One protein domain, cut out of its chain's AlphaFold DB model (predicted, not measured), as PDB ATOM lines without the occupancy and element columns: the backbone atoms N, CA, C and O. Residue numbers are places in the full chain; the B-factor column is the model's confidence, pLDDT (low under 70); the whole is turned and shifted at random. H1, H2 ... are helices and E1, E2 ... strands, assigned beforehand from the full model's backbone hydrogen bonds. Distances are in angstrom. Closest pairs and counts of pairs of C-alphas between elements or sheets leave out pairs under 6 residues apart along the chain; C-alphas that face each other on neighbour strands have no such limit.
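What this domain is: This is residues 10 to 97 of the 161 residues of an uncharacterized protein of Fusobacterium nucleatum subsp. vincentii ATCC 49256 (UniProt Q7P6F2). An open V of helices, H1 and H2 following each other as one arm and H3 folding back as the other, has the small hairpin E1 E2 near the far end of H3. Residues 43 to 51 of H1 stick out, and the long unnamed stretch 10 to 24 lies at the hairpin's end of the domain. The printed part has 88 residues, with two strands and then three helices in the order E1 E2 H1 H2 H3; the sheet E1 - E2 is antiparallel, and the class is mostly helix. The whole is loose, with a radius of gyration of the C-alphas of 16.7 A, and elongated, spanning 53 by 30 by 17 A.

How they stand to each other: E1, residues 25 to 27, and E2, residues 30 to 32, form an antiparallel hairpin at 149 degrees; N 32 and O 25 are 2.9 A apart, and N 27 and O 30 3.0 A, within hydrogen-bond range. H3, residues 71 to 90, comes closest to E2 at the C-alphas of Leu 90 and Leu 32, 5.6 A apart, but is apart from E1. With its residues 71 to 78 alone H3 touches H2, residues 59 to 67, at a steep tilt of 46 degrees, opposite ways; the closest C-alphas are those of Ala 74 and Ile 60, 5.8 A. H1, residues 43 to 57, touches H3 with residues 53 to 57 alone, at a steep tilt of 39 degrees, opposite ways; the closest C-alphas are those of Leu 57 and Val 78, 6.9 A. H1 and H2 meet only through their link. In H1 and H2 every O i to N i+4 pair is within hydrogen-bond range, in H3 14 of 16.

Where its parts are: E1 begins at C-alpha 25 (150.407, 22.026, 1.569) and is 6.1 A long; E2 is 6.0 A. H1, 21.6 A, begins at C-alpha 43 (157.051, 0.358, 9.597). H2 is 11.2 A, and H3, 28.8 A, ends at C-alpha 90 (152.556, 12.924, -3.297).

The domain as a whole: The two C-alphas farthest apart, those of Ile 18 and Gly 68, are 53.5 A apart. The printed part has no cut and no long link. The model's pLDDT is under 70 in residues 10 to 41 and 90 to 96.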
ATOM      1  N   GLY A  10     157.157   8.974  17.853       44.19
ATOM      2  CA  GLY A  10     157.825   9.455  16.636       44.19
ATOM      3  C   GLY A  10     157.440  10.903  16.356       44.19
ATOM      4  O   GLY A  10     156.258  11.189  16.161       44.19
ATOM      5  N   LYS A  11     158.419  11.816  16.378       45.81
ATOM      6  CA  LYS A  11     158.221  13.258  16.163       45.81
ATOM      7  C   LYS A  11     157.752  13.530  14.723       45.81
ATOM      8  O   LYS A  11     158.527  13.375  13.792       45.81
ATOM      9  N   VAL A  12     156.503  13.965  14.565       50.81
ATOM     10  CA  VAL A  12     155.983  14.640  13.357       50.81
ATOM     11  C   VAL A  12     155.988  16.143  13.618       50.81
ATOM     12  O   VAL A  12     155.620  16.558  14.721       50.81
ATOM     13  N   LEU A  13     156.391  16.950  12.629       51.03
ATOM     14  CA  LEU A  13     156.495  18.410  12.773       51.03
ATOM     15  C   LEU A  13     155.114  19.091  12.871       51.03
ATOM     16  O   LEU A  13     154.972  20.079  13.585       51.03
ATOM     17  N   TYR A  14     154.087  18.530  12.220       54.38
ATOM     18  CA  TYR A  14     152.698  18.985  12.315       54.38
ATOM     19  C   TYR A  14     151.799  17.887  12.891       54.38
ATOM     20  O   TYR A  14     151.616  16.826  12.296       54.38
ATOM     21  N   LYS A  15     151.212  18.142  14.068       51.53
ATOM     22  CA  LYS A  15     150.192  17.268  14.664       51.53
ATOM     23  C   LYS A  15     148.810  17.642  14.130       51.53
ATOM     24  O   LYS A  15     148.356  18.771  14.300       51.53
ATOM     25  N   ARG A  16     148.126  16.663  13.541       54.06
ATOM     26  CA  ARG A  16     146.691  16.705  13.225       54.06
ATOM     27  C   ARG A  16     145.863  17.083  14.468       54.06
ATOM     28  O   ARG A  16     146.057  16.487  15.530       54.06
ATOM     29  N   LYS A  17     144.890  17.994  14.324       46.38
ATOM     30  CA  LYS A  17     143.774  18.132  15.282       46.38
ATOM     31  C   LYS A  17     142.812  16.956  15.096       46.38
ATOM     32  O   LYS A  17     142.498  16.582  13.967       46.38
ATOM     33  N   ILE A  18     142.371  16.341  16.195       45.06
ATOM     34  CA  ILE A  18     141.447  15.196  16.174       45.06
ATOM     35  C   ILE A  18     140.201  15.577  15.359       45.06
ATOM     36  O   ILE A  18     139.555  16.572  15.660       45.06
ATOM     37  N   GLY A  19     139.894  14.795  14.321       52.53
ATOM     38  CA  GLY A  19     138.741  15.023  13.440       52.53
ATOM     39  C   GLY A  19     139.037  15.748  12.123       52.53
ATOM     40  O   GLY A  19     138.238  15.619  11.203       52.53
ATOM     41  N   GLU A  20     140.191  16.406  11.965       54.00
ATOM     42  CA  GLU A  20     140.509  17.153  10.732       54.00
ATOM     43  C   GLU A  20     141.381  16.360   9.744       54.00
ATOM     44  O   GLU A  20     141.981  15.338  10.107       54.00
ATOM     45  N   GLU A  21     141.419  16.815   8.482       57.38
ATOM     46  CA  GLU A  21     142.280  16.264   7.427       57.38
ATOM     47  C   GLU A  21     143.762  16.307   7.844       57.38
ATOM     48  O   GLU A  21     144.196  17.202   8.572       57.38
ATOM     49  N   GLN A  22     144.555  15.328   7.384       55.56
ATOM     50  CA  GLN A  22     146.010  15.351   7.572       55.56
ATOM     51  C   GLN A  22     146.573  16.676   7.022       55.56
ATOM     52  O   GLN A  22     146.150  17.098   5.937       55.56
ATOM     53  N   PRO A  23     147.499  17.342   7.746       56.31
ATOM     54  CA  PRO A  23     148.072  18.600   7.299       56.31
ATOM     55  C   PRO A  23     148.660  18.393   5.902       56.31
ATOM     56  O   PRO A  23     149.304  17.384   5.624       56.31
ATOM     57  N   CYS A  24     148.376  19.313   4.992       55.06
ATOM     58  CA  CYS A  24     148.823  19.249   3.608       55.06
ATOM     59  C   CYS A  24     149.148  20.658   3.131       55.06
ATOM     60  O   CYS A  24     148.482  21.628   3.510       55.06
ATOM     61  N   ILE A  25     150.157  20.773   2.273       61.69
ATOM     62  CA  ILE A  25     150.407  22.026   1.569       61.69
ATOM     63  C   ILE A  25     149.387  22.078   0.429       61.69
ATOM     64  O   ILE A  25     149.394  21.240  -0.475       61.69
ATOM     65  N   LYS A  26     148.449  23.026   0.503       55.06
ATOM     66  CA  LYS A  26     147.443  23.228  -0.544       55.06
ATOM     67  C   LYS A  26     148.119  23.881  -1.749       55.06
ATOM     68  O   LYS A  26     148.411  25.072  -1.711       55.06
ATOM     69  N   LEU A  27     148.336  23.110  -2.811       56.03
ATOM     70  CA  LEU A  27     148.843  23.597  -4.093       56.03
ATOM     71  C   LEU A  27     147.699  23.518  -5.127       56.03
ATOM     72  O   LEU A  27     147.644  22.626  -5.970       56.03
ATOM     73  N   GLY A  28     146.713  24.413  -5.003       62.47
ATOM     74  CA  GLY A  28     145.525  24.429  -5.872       62.47
ATOM     75  C   GLY A  28     144.613  23.197  -5.677       62.47
ATOM     76  O   GLY A  28     144.173  22.966  -4.543       62.47
ATOM     77  N   PRO A  29     144.292  22.412  -6.734       62.81
ATOM     78  CA  PRO A  29     143.510  21.175  -6.609       62.81
ATOM     79  C   PRO A  29     144.303  20.039  -5.947       62.81
ATOM     80  O   PRO A  29     143.708  19.085  -5.452       62.81
ATOM     81  N   PHE A  30     145.633  20.152  -5.898       58.09
ATOM     82  CA  PHE A  30     146.513  19.146  -5.322       58.09
ATOM     83  C   PHE A  30     146.750  19.407  -3.833       58.09
ATOM     84  O   PHE A  30     146.905  20.546  -3.371       58.09
ATOM     85  N   ARG A  31     146.763  18.326  -3.056       59.25
ATOM     86  CA  ARG A  31     147.032  18.344  -1.616       59.25
ATOM     87  C   ARG A  31     148.383  17.680  -1.406       59.25
ATOM     88  O   ARG A  31     148.442  16.472  -1.212       59.25
ATOM     89  N   LEU A  32     149.459  18.463  -1.455       62.56
ATOM     90  CA  LEU A  32     150.808  17.920  -1.339       62.56
ATOM     91  C   LEU A  32     151.013  17.331   0.063       62.56
ATOM     92  O   LEU A  32     150.922  18.050   1.067       62.56
ATOM     93  N   ARG A  33     151.288  16.026   0.126       66.50
ATOM     94  CA  ARG A  33     151.528  15.280   1.369       66.50
ATOM     95  C   ARG A  33     152.939  14.719   1.348       66.50
ATOM     96  O   ARG A  33     153.201  13.687   0.747       66.50
ATOM     97  N   LEU A  34     153.855  15.417   2.012       61.88
ATOM     98  CA  LEU A  34     155.243  14.964   2.125       61.88
ATOM     99  C   LEU A  34     155.416  13.974   3.292       61.88
ATOM    100  O   LEU A  34     155.023  14.326   4.417       61.88
ATOM    101  N   PRO A  35     156.049  12.804   3.060       59.25
ATOM    102  CA  PRO A  35     156.452  11.894   4.129       59.25
ATOM    103  C   PRO A  35     157.379  12.603   5.117       59.25
ATOM    104  O   PRO A  35     158.092  13.536   4.752       59.25
ATOM    105  N   PHE A  36     157.338  12.183   6.384       59.16
ATOM    106  CA  PHE A  36     158.090  12.742   7.523       59.16
ATOM    107  C   PHE A  36     157.655  14.136   8.012       59.16
ATOM    108  O   PHE A  36     157.813  14.436   9.197       59.16
ATOM    109  N   ILE A  37     157.070  14.977   7.153       59.06
ATOM    110  CA  ILE A  37     156.577  16.315   7.531       59.06
ATOM    111  C   ILE A  37     155.092  16.264   7.909       59.06
ATOM    112  O   ILE A  37     154.698  16.815   8.939       59.06
ATOM    113  N   HIS A  38     154.278  15.590   7.091       62.53
ATOM    114  CA  HIS A  38     152.815  15.599   7.203       62.53
ATOM    115  C   HIS A  38     152.230  14.314   7.798       62.53
ATOM    116  O   HIS A  38     151.127  14.335   8.335       62.53
ATOM    117  N   TYR A  39     152.962  13.205   7.729       62.56
ATOM    118  CA  TYR A  39     152.568  11.922   8.305       62.56
ATOM    119  C   TYR A  39     153.783  11.202   8.898       62.56
ATOM    120  O   TYR A  39     154.929  11.442   8.506       62.56
ATOM    121  N   ARG A  40     153.523  10.371   9.914       65.88
ATOM    122  CA  ARG A  40     154.548   9.594  10.622       65.88
ATOM    123  C   ARG A  40     154.991   8.443   9.737       65.88
ATOM    124  O   ARG A  40     154.151   7.813   9.120       65.88
ATOM    125  N   PHE A  41     156.288   8.152   9.736       66.38
ATOM    126  CA  PHE A  41     156.781   6.933   9.117       66.38
ATOM    127  C   PHE A  41     156.365   5.736   9.974       66.38
ATOM    128  O   PHE A  41     156.832   5.590  11.109       66.38
ATOM    129  N   GLU A  42     155.467   4.909   9.450       78.06
ATOM    130  CA  GLU A  42     155.108   3.632  10.058       78.06
ATOM    131  C   GLU A  42     155.866   2.496   9.367       78.06
ATOM    132  O   GLU A  42     156.001   2.465   8.145       78.06
ATOM    133  N   LEU A  43     156.352   1.526  10.148       77.25
ATOM    134  CA  LEU A  43     157.051   0.358   9.597       77.25
ATOM    135  C   LEU A  43     156.185  -0.410   8.589       77.25
ATOM    136  O   LEU A  43     156.713  -0.922   7.609       77.25
ATOM    137  N   ALA A  44     154.865  -0.447   8.801       80.75
ATOM    138  CA  ALA A  44     153.922  -1.054   7.867       80.75
ATOM    139  C   ALA A  44     153.962  -0.378   6.483       80.75
ATOM    140  O   ALA A  44     154.046  -1.070   5.472       80.75
ATOM    141  N   GLU A  45     153.988   0.958   6.436       76.00
ATOM    142  CA  GLU A  45     154.108   1.725   5.188       76.00
ATOM    143  C   GLU A  45     155.480   1.515   4.531       76.00
ATOM    144  O   GLU A  45     155.569   1.353   3.315       76.00
ATOM    145  N   GLY A  46     156.552   1.451   5.330       78.81
ATOM    146  CA  GLY A  46     157.903   1.170   4.838       78.81
ATOM    147  C   GLY A  46     158.028  -0.211   4.185       78.81
ATOM    148  O   GLY A  46     158.566  -0.330   3.085       78.81
ATOM    149  N   VAL A  47     157.484  -1.253   4.822       85.62
ATOM    150  CA  VAL A  47     157.463  -2.616   4.262       85.62
ATOM    151  C   VAL A  47     156.594  -2.673   3.006       85.62
ATOM    152  O   VAL A  47     157.013  -3.252   2.005       85.62
ATOM    153  N   GLN A  48     155.424  -2.031   3.013       82.00
ATOM    154  CA  GLN A  48     154.561  -1.951   1.835       82.00
ATOM    155  C   GLN A  48     155.271  -1.268   0.658       82.00
ATOM    156  O   GLN A  48     155.202  -1.769  -0.463       82.00
ATOM    157  N   ALA A  49     155.986  -0.168   0.899       79.50
ATOM    158  CA  ALA A  49     156.742   0.529  -0.138       79.50
ATOM    159  C   ALA A  49     157.836  -0.363  -0.747       79.50
ATOM    160  O   ALA A  49     157.980  -0.410  -1.967       79.50
ATOM    161  N   ILE A  50     158.563  -1.126   0.078       84.69
ATOM    162  CA  ILE A  50     159.582  -2.075  -0.398       84.69
ATOM    163  C   ILE A  50     158.951  -3.171  -1.266       84.69
ATOM    164  O   ILE A  50     159.468  -3.471  -2.344       84.69
ATOM    165  N   LEU A  51     157.823  -3.741  -0.832       85.31
ATOM    166  CA  LEU A  51     157.108  -4.761  -1.603       85.31
ATOM    167  C   LEU A  51     156.610  -4.209  -2.946       85.31
ATOM    168  O   LEU A  51     156.773  -4.870  -3.968       85.31
ATOM    169  N   MET A  52     156.081  -2.984  -2.970       82.06
ATOM    170  CA  MET A  52     155.672  -2.317  -4.212       82.06
ATOM    171  C   MET A  52     156.854  -2.076  -5.156       82.06
ATOM    172  O   MET A  52     156.740  -2.340  -6.353       82.06
ATOM    173  N   CYS A  53     158.013  -1.656  -4.637       82.19
ATOM    174  CA  CYS A  53     159.233  -1.537  -5.437       82.19
ATOM    175  C   CYS A  53     159.641  -2.883  -6.054       82.19
ATOM    176  O   CYS A  53     159.964  -2.933  -7.240       82.19
ATOM    177  N   ALA A  54     159.581  -3.974  -5.284       85.19
ATOM    178  CA  ALA A  54     159.886  -5.313  -5.784       85.19
ATOM    179  C   ALA A  54     158.914  -5.752  -6.892       85.19
ATOM    180  O   ALA A  54     159.347  -6.303  -7.903       85.19
ATOM    181  N   THR A  55     157.617  -5.459  -6.756       84.38
ATOM    182  CA  THR A  55     156.622  -5.758  -7.797       84.38
ATOM    183  C   THR A  55     156.895  -4.991  -9.094       84.38
ATOM    184  O   THR A  55     156.809  -5.577 -10.172       84.38
ATOM    185  N   CYS A  56     157.292  -3.714  -9.017       82.06
ATOM    186  CA  CYS A  56     157.631  -2.911 -10.199       82.06
ATOM    187  C   CYS A  56     158.816  -3.480 -10.997       82.06
ATOM    188  O   CYS A  56     158.849  -3.337 -12.218       82.06
ATOM    189  N   LEU A  57     159.765  -4.165 -10.348       86.19
ATOM    190  CA  LEU A  57     160.877  -4.834 -11.037       86.19
ATOM    191  C   LEU A  57     160.413  -6.010 -11.913       86.19
ATOM    192  O   LEU A  57     161.108  -6.365 -12.864       86.19
ATOM    193  N   GLY A  58     159.210  -6.550 -11.676       83.56
ATOM    194  CA  GLY A  58     158.571  -7.543 -12.549       83.56
ATOM    195  C   GLY A  58     158.319  -7.042 -13.977       83.56
ATOM    196  O   GLY A  58     158.078  -7.838 -14.880       83.56
ATOM    197  N   ALA A  59     158.440  -5.734 -14.210       83.06
ATOM    198  CA  ALA A  59     158.405  -5.121 -15.530       83.06
ATOM    199  C   ALA A  59     159.621  -5.440 -16.408       83.06
ATOM    200  O   ALA A  59     159.509  -5.472 -17.634       83.06
ATOM    201  N   ILE A  60     160.787  -5.636 -15.791       87.88
ATOM    202  CA  ILE A  60     162.062  -5.817 -16.487       87.88
ATOM    203  C   ILE A  60     162.027  -7.017 -17.442       87.88
ATOM    204  O   ILE A  60     162.307  -6.792 -18.618       87.88
ATOM    205  N   PRO A  61     161.641  -8.242 -17.019       85.94
ATOM    206  CA  PRO A  61     161.603  -9.390 -17.928       85.94
ATOM    207  C   PRO A  61     160.670  -9.153 -19.115       85.94
ATOM    208  O   PRO A  61     161.005  -9.500 -20.243       85.94
ATOM    209  N   MET A  62     159.542  -8.465 -18.912       83.06
ATOM    210  CA  MET A  62     158.660  -8.089 -20.017       83.06
ATOM    211  C   MET A  62     159.382  -7.169 -21.015       83.06
ATOM    212  O   MET A  62     159.339  -7.400 -22.221       83.06
ATOM    213  N   LEU A  63     160.089  -6.138 -20.553       84.88
ATOM    214  CA  LEU A  63     160.814  -5.222 -21.442       84.88
ATOM    215  C   LEU A  63     161.982  -5.912 -22.168       84.88
ATOM    216  O   LEU A  63     162.211  -5.655 -23.353       84.88
ATOM    217  N   THR A  64     162.704  -6.806 -21.497       87.81
ATOM    218  CA  THR A  64     163.873  -7.477 -22.079       87.81
ATOM    219  C   THR A  64     163.476  -8.621 -23.007       87.81
ATOM    220  O   THR A  64     163.910  -8.655 -24.155       87.81
ATOM    221  N   GLU A  65     162.617  -9.534 -22.553       84.19
ATOM    222  CA  GLU A  65     162.247 -10.743 -23.303       84.19
ATOM    223  C   GLU A  65     161.226 -10.437 -24.399       84.19
ATOM    224  O   GLU A  65     161.267 -11.018 -25.484       84.19
ATOM    225  N   CYS A  66     160.312  -9.501 -24.137       81.44
ATOM    226  CA  CYS A  66     159.195  -9.254 -25.037       81.44
ATOM    227  C   CYS A  66     159.471  -8.093 -25.983       81.44
ATOM    228  O   CYS A  66     159.004  -8.138 -27.112       81.44
ATOM    229  N   LEU A  67     160.211  -7.058 -25.579       80.38
ATOM    230  CA  LEU A  67     160.515  -5.924 -26.462       80.38
ATOM    231  C   LEU A  67     161.946  -5.962 -27.018       80.38
ATOM    232  O   LEU A  67     162.222  -5.254 -27.985       80.38
ATOM    233  N   GLY A  68     162.834  -6.794 -26.465       82.06
ATOM    234  CA  GLY A  68     164.242  -6.854 -26.872       82.06
ATOM    235  C   GLY A  68     165.059  -5.650 -26.400       82.06
ATOM    236  O   GLY A  68     166.083  -5.326 -26.999       82.06
ATOM    237  N   ILE A  69     164.596  -4.949 -25.361       86.25
ATOM    238  CA  ILE A  69     165.291  -3.788 -24.799       86.25
ATOM    239  C   ILE A  69     166.483  -4.279 -23.960       86.25
ATOM    240  O   ILE A  69     166.322  -5.219 -23.180       86.25
ATOM    241  N   PRO A  70     167.673  -3.657 -24.066       89.25
ATOM    242  CA  PRO A  70     168.809  -4.018 -23.224       89.25
ATOM    243  C   PRO A  70     168.499  -3.777 -21.741       89.25
ATOM    244  O   PRO A  70     167.871  -2.782 -21.378       89.25
ATOM    245  N   PHE A  71     168.983  -4.674 -20.878       87.62
ATOM    246  CA  PHE A  71     168.699  -4.674 -19.437       87.62
ATOM    247  C   PHE A  71     168.972  -3.321 -18.755       87.62
ATOM    248  O   PHE A  71     168.127  -2.825 -18.014       87.62
ATOM    249  N   GLU A  72     170.100  -2.682 -19.075       88.56
ATOM    250  CA  GLU A  72     170.486  -1.360 -18.549       88.56
ATOM    251  C   GLU A  72     169.428  -0.277 -18.827       88.56
ATOM    252  O   GLU A  72     169.104   0.562 -17.977       88.56
ATOM    253  N   LEU A  73     168.835  -0.313 -20.026       87.69
ATOM    254  CA  LEU A  73     167.795   0.633 -20.414       87.69
ATOM    255  C   LEU A  73     166.462   0.279 -19.745       87.69
ATOM    256  O   LEU A  73     165.777   1.171 -19.247       87.69
ATOM    257  N   ALA A  74     166.127  -1.012 -19.664       88.44
ATOM    258  CA  ALA A  74     164.917  -1.483 -18.993       88.44
ATOM    259  C   ALA A  74     164.890  -1.070 -17.510       88.44
ATOM    260  O   ALA A  74     163.879  -0.549 -17.038       88.44
ATOM    261  N   TRP A  75     166.008  -1.214 -16.794       87.94
ATOM    262  CA  TRP A  75     166.131  -0.793 -15.394       87.94
ATOM    263  C   TRP A  75     165.869   0.709 -15.218       87.94
ATOM    264  O   TRP A  75     165.093   1.125 -14.353       87.94
ATOM    265  N   SER A  76     166.454   1.526 -16.096       89.06
ATOM    266  CA  SER A  76     166.278   2.982 -16.089       89.06
ATOM    267  C   SER A  76     164.817   3.385 -16.334       89.06
ATOM    268  O   SER A  76     164.275   4.232 -15.621       89.06
ATOM    269  N   MET A  77     164.148   2.740 -17.295       87.25
ATOM    270  CA  MET A  77     162.730   2.983 -17.593       87.25
ATOM    271  C   MET A  77     161.826   2.634 -16.403       87.25
ATOM    272  O   MET A  77     160.898   3.384 -16.093       87.25
ATOM    273  N   VAL A  78     162.113   1.533 -15.703       87.81
ATOM    274  CA  VAL A  78     161.334   1.088 -14.536       87.81
ATOM    275  C   VAL A  78     161.513   2.026 -13.343       87.81
ATOM    276  O   VAL A  78     160.522   2.352 -12.688       87.81
ATOM    277  N   ILE A  79     162.730   2.521 -13.087       87.75
ATOM    278  CA  ILE A  79     162.969   3.525 -12.035       87.75
ATOM    279  C   ILE A  79     162.172   4.795 -12.315       87.75
ATOM    280  O   ILE A  79     161.474   5.289 -11.428       87.75
ATOM    281  N   ILE A  80     162.251   5.315 -13.543       88.06
ATOM    282  CA  ILE A  80     161.529   6.530 -13.934       88.06
ATOM    283  C   ILE A  80     160.023   6.321 -13.736       88.06
ATOM    284  O   ILE A  80     159.373   7.135 -13.080       88.06
ATOM    285  N   ASN A  81     159.480   5.197 -14.214       85.94
ATOM    286  CA  ASN A  81     158.071   4.853 -14.023       85.94
ATOM    287  C   ASN A  81     157.685   4.762 -12.533       85.94
ATOM    288  O   ASN A  81     156.656   5.301 -12.127       85.94
ATOM    289  N   GLY A  82     158.525   4.142 -11.701       82.31
ATOM    290  CA  GLY A  82     158.306   4.055 -10.256       82.31
ATOM    291  C   GLY A  82     158.279   5.425  -9.572       82.31
ATOM    292  O   GLY A  82     157.422   5.679  -8.724       82.31
ATOM    293  N   LEU A  83     159.160   6.349  -9.964       83.06
ATOM    294  CA  LEU A  83     159.150   7.726  -9.455       83.06
ATOM    295  C   LEU A  83     157.873   8.475  -9.862       83.06
ATOM    296  O   LEU A  83     157.264   9.146  -9.029       83.06
ATOM    297  N   LEU A  84     157.427   8.316 -11.110       83.00
ATOM    298  CA  LEU A  84     156.178   8.900 -11.612       83.00
ATOM    299  C   LEU A  84     154.939   8.366 -10.873       83.00
ATOM    300  O   LEU A  84     154.012   9.133 -10.624       83.00
ATOM    301  N   TYR A  85     154.927   7.100 -10.450       79.12
ATOM    302  CA  TYR A  85     153.829   6.560  -9.633       79.12
ATOM    303  C   TYR A  85     153.751   7.191  -8.244       79.12
ATOM    304  O   TYR A  85     152.655   7.463  -7.752       79.12
ATOM    305  N   ASN A  86     154.896   7.511  -7.639       76.56
ATOM    306  CA  ASN A  86     154.928   8.208  -6.354       76.56
ATOM    307  C   ASN A  86     154.369   9.638  -6.440       76.56
ATOM    308  O   ASN A  86     153.927  10.179  -5.426       76.56
ATOM    309  N   LEU A  87     154.329  10.243  -7.634       74.44
ATOM    310  CA  LEU A  87     153.777  11.583  -7.823       74.44
ATOM    311  C   LEU A  87     152.272  11.644  -7.509       74.44
ATOM    312  O   LEU A  87     151.825  12.632  -6.932       74.44
ATOM    313  N   HIS A  88     151.502  10.592  -7.810       71.44
ATOM    314  CA  HIS A  88     150.072  10.525  -7.468       71.44
ATOM    315  C   HIS A  88     149.847  10.564  -5.952       71.44
ATOM    316  O   HIS A  88     149.087  11.400  -5.455       71.44
ATOM    317  N   ALA A  89     150.582   9.722  -5.220       70.06
ATOM    318  CA  ALA A  89     150.536   9.688  -3.762       70.06
ATOM    319  C   ALA A  89     150.988  11.027  -3.153       70.06
ATOM    320  O   ALA A  89     150.379  11.533  -2.208       70.06
ATOM    321  N   LEU A  90     152.022  11.640  -3.738       68.69
ATOM    322  CA  LEU A  90     152.556  12.924  -3.297       68.69
ATOM    323  C   LEU A  90     151.562  14.078  -3.521       68.69
ATOM    324  O   LEU A  90     151.444  14.948  -2.657       68.69
ATOM    325  N   LEU A  91     150.827  14.077  -4.638       66.44
ATOM    326  CA  LEU A  91     149.827  15.096  -4.997       66.44
ATOM    327  C   LEU A  91     148.488  14.953  -4.246       66.44
ATOM    328  O   LEU A  91     147.605  15.807  -4.396       66.44
ATOM    329  N   GLY A  92     148.364  13.939  -3.386       60.84
ATOM    330  CA  GLY A  92     147.261  13.791  -2.438       60.84
ATOM    331  C   GLY A  92     146.143  12.855  -2.886       60.84
ATOM    332  O   GLY A  92     145.126  12.783  -2.192       60.84
ATOM    333  N   ASP A  93     146.325  12.135  -3.994       68.56
ATOM    334  CA  ASP A  93     145.437  11.047  -4.395       68.56
ATOM    335  C   ASP A  93     145.819   9.768  -3.620       68.56
ATOM    336  O   ASP A  93     146.969   9.330  -3.704       68.56
ATOM    337  N   PRO A  94     144.911   9.167  -2.824       61.06
ATOM    338  CA  PRO A  94     145.188   7.909  -2.129       61.06
ATOM    339  C   PRO A  94     145.280   6.697  -3.071       61.06
ATOM    340  O   PRO A  94     145.569   5.594  -2.605       61.06
ATOM    341  N   VAL A  95     144.996   6.861  -4.366       66.69
ATOM    342  CA  VAL A  95     145.102   5.791  -5.358       66.69
ATOM    343  C   VAL A  95     146.563   5.578  -5.746       66.69
ATOM    344  O   VAL A  95     147.246   6.494  -6.197       66.69
ATOM    345  N   VAL A  96     147.026   4.333  -5.621       66.75
ATOM    346  CA  VAL A  96     148.298   3.894  -6.200       66.75
ATOM    347  C   VAL A  96     148.044   3.591  -7.677       66.75
ATOM    348  O   VAL A  96     147.347   2.616  -7.973       66.75
ATOM    349  N   PRO A  97     148.546   4.412  -8.618       71.06
ATOM    350  CA  PRO A  97     148.448   4.080 -10.029       71.06
ATOM    351  C   PRO A  97     149.244   2.799 -10.280       71.06
ATOM    352  O   PRO A  97     150.341   2.611  -9.754       71.06
TER     353      PRO A  97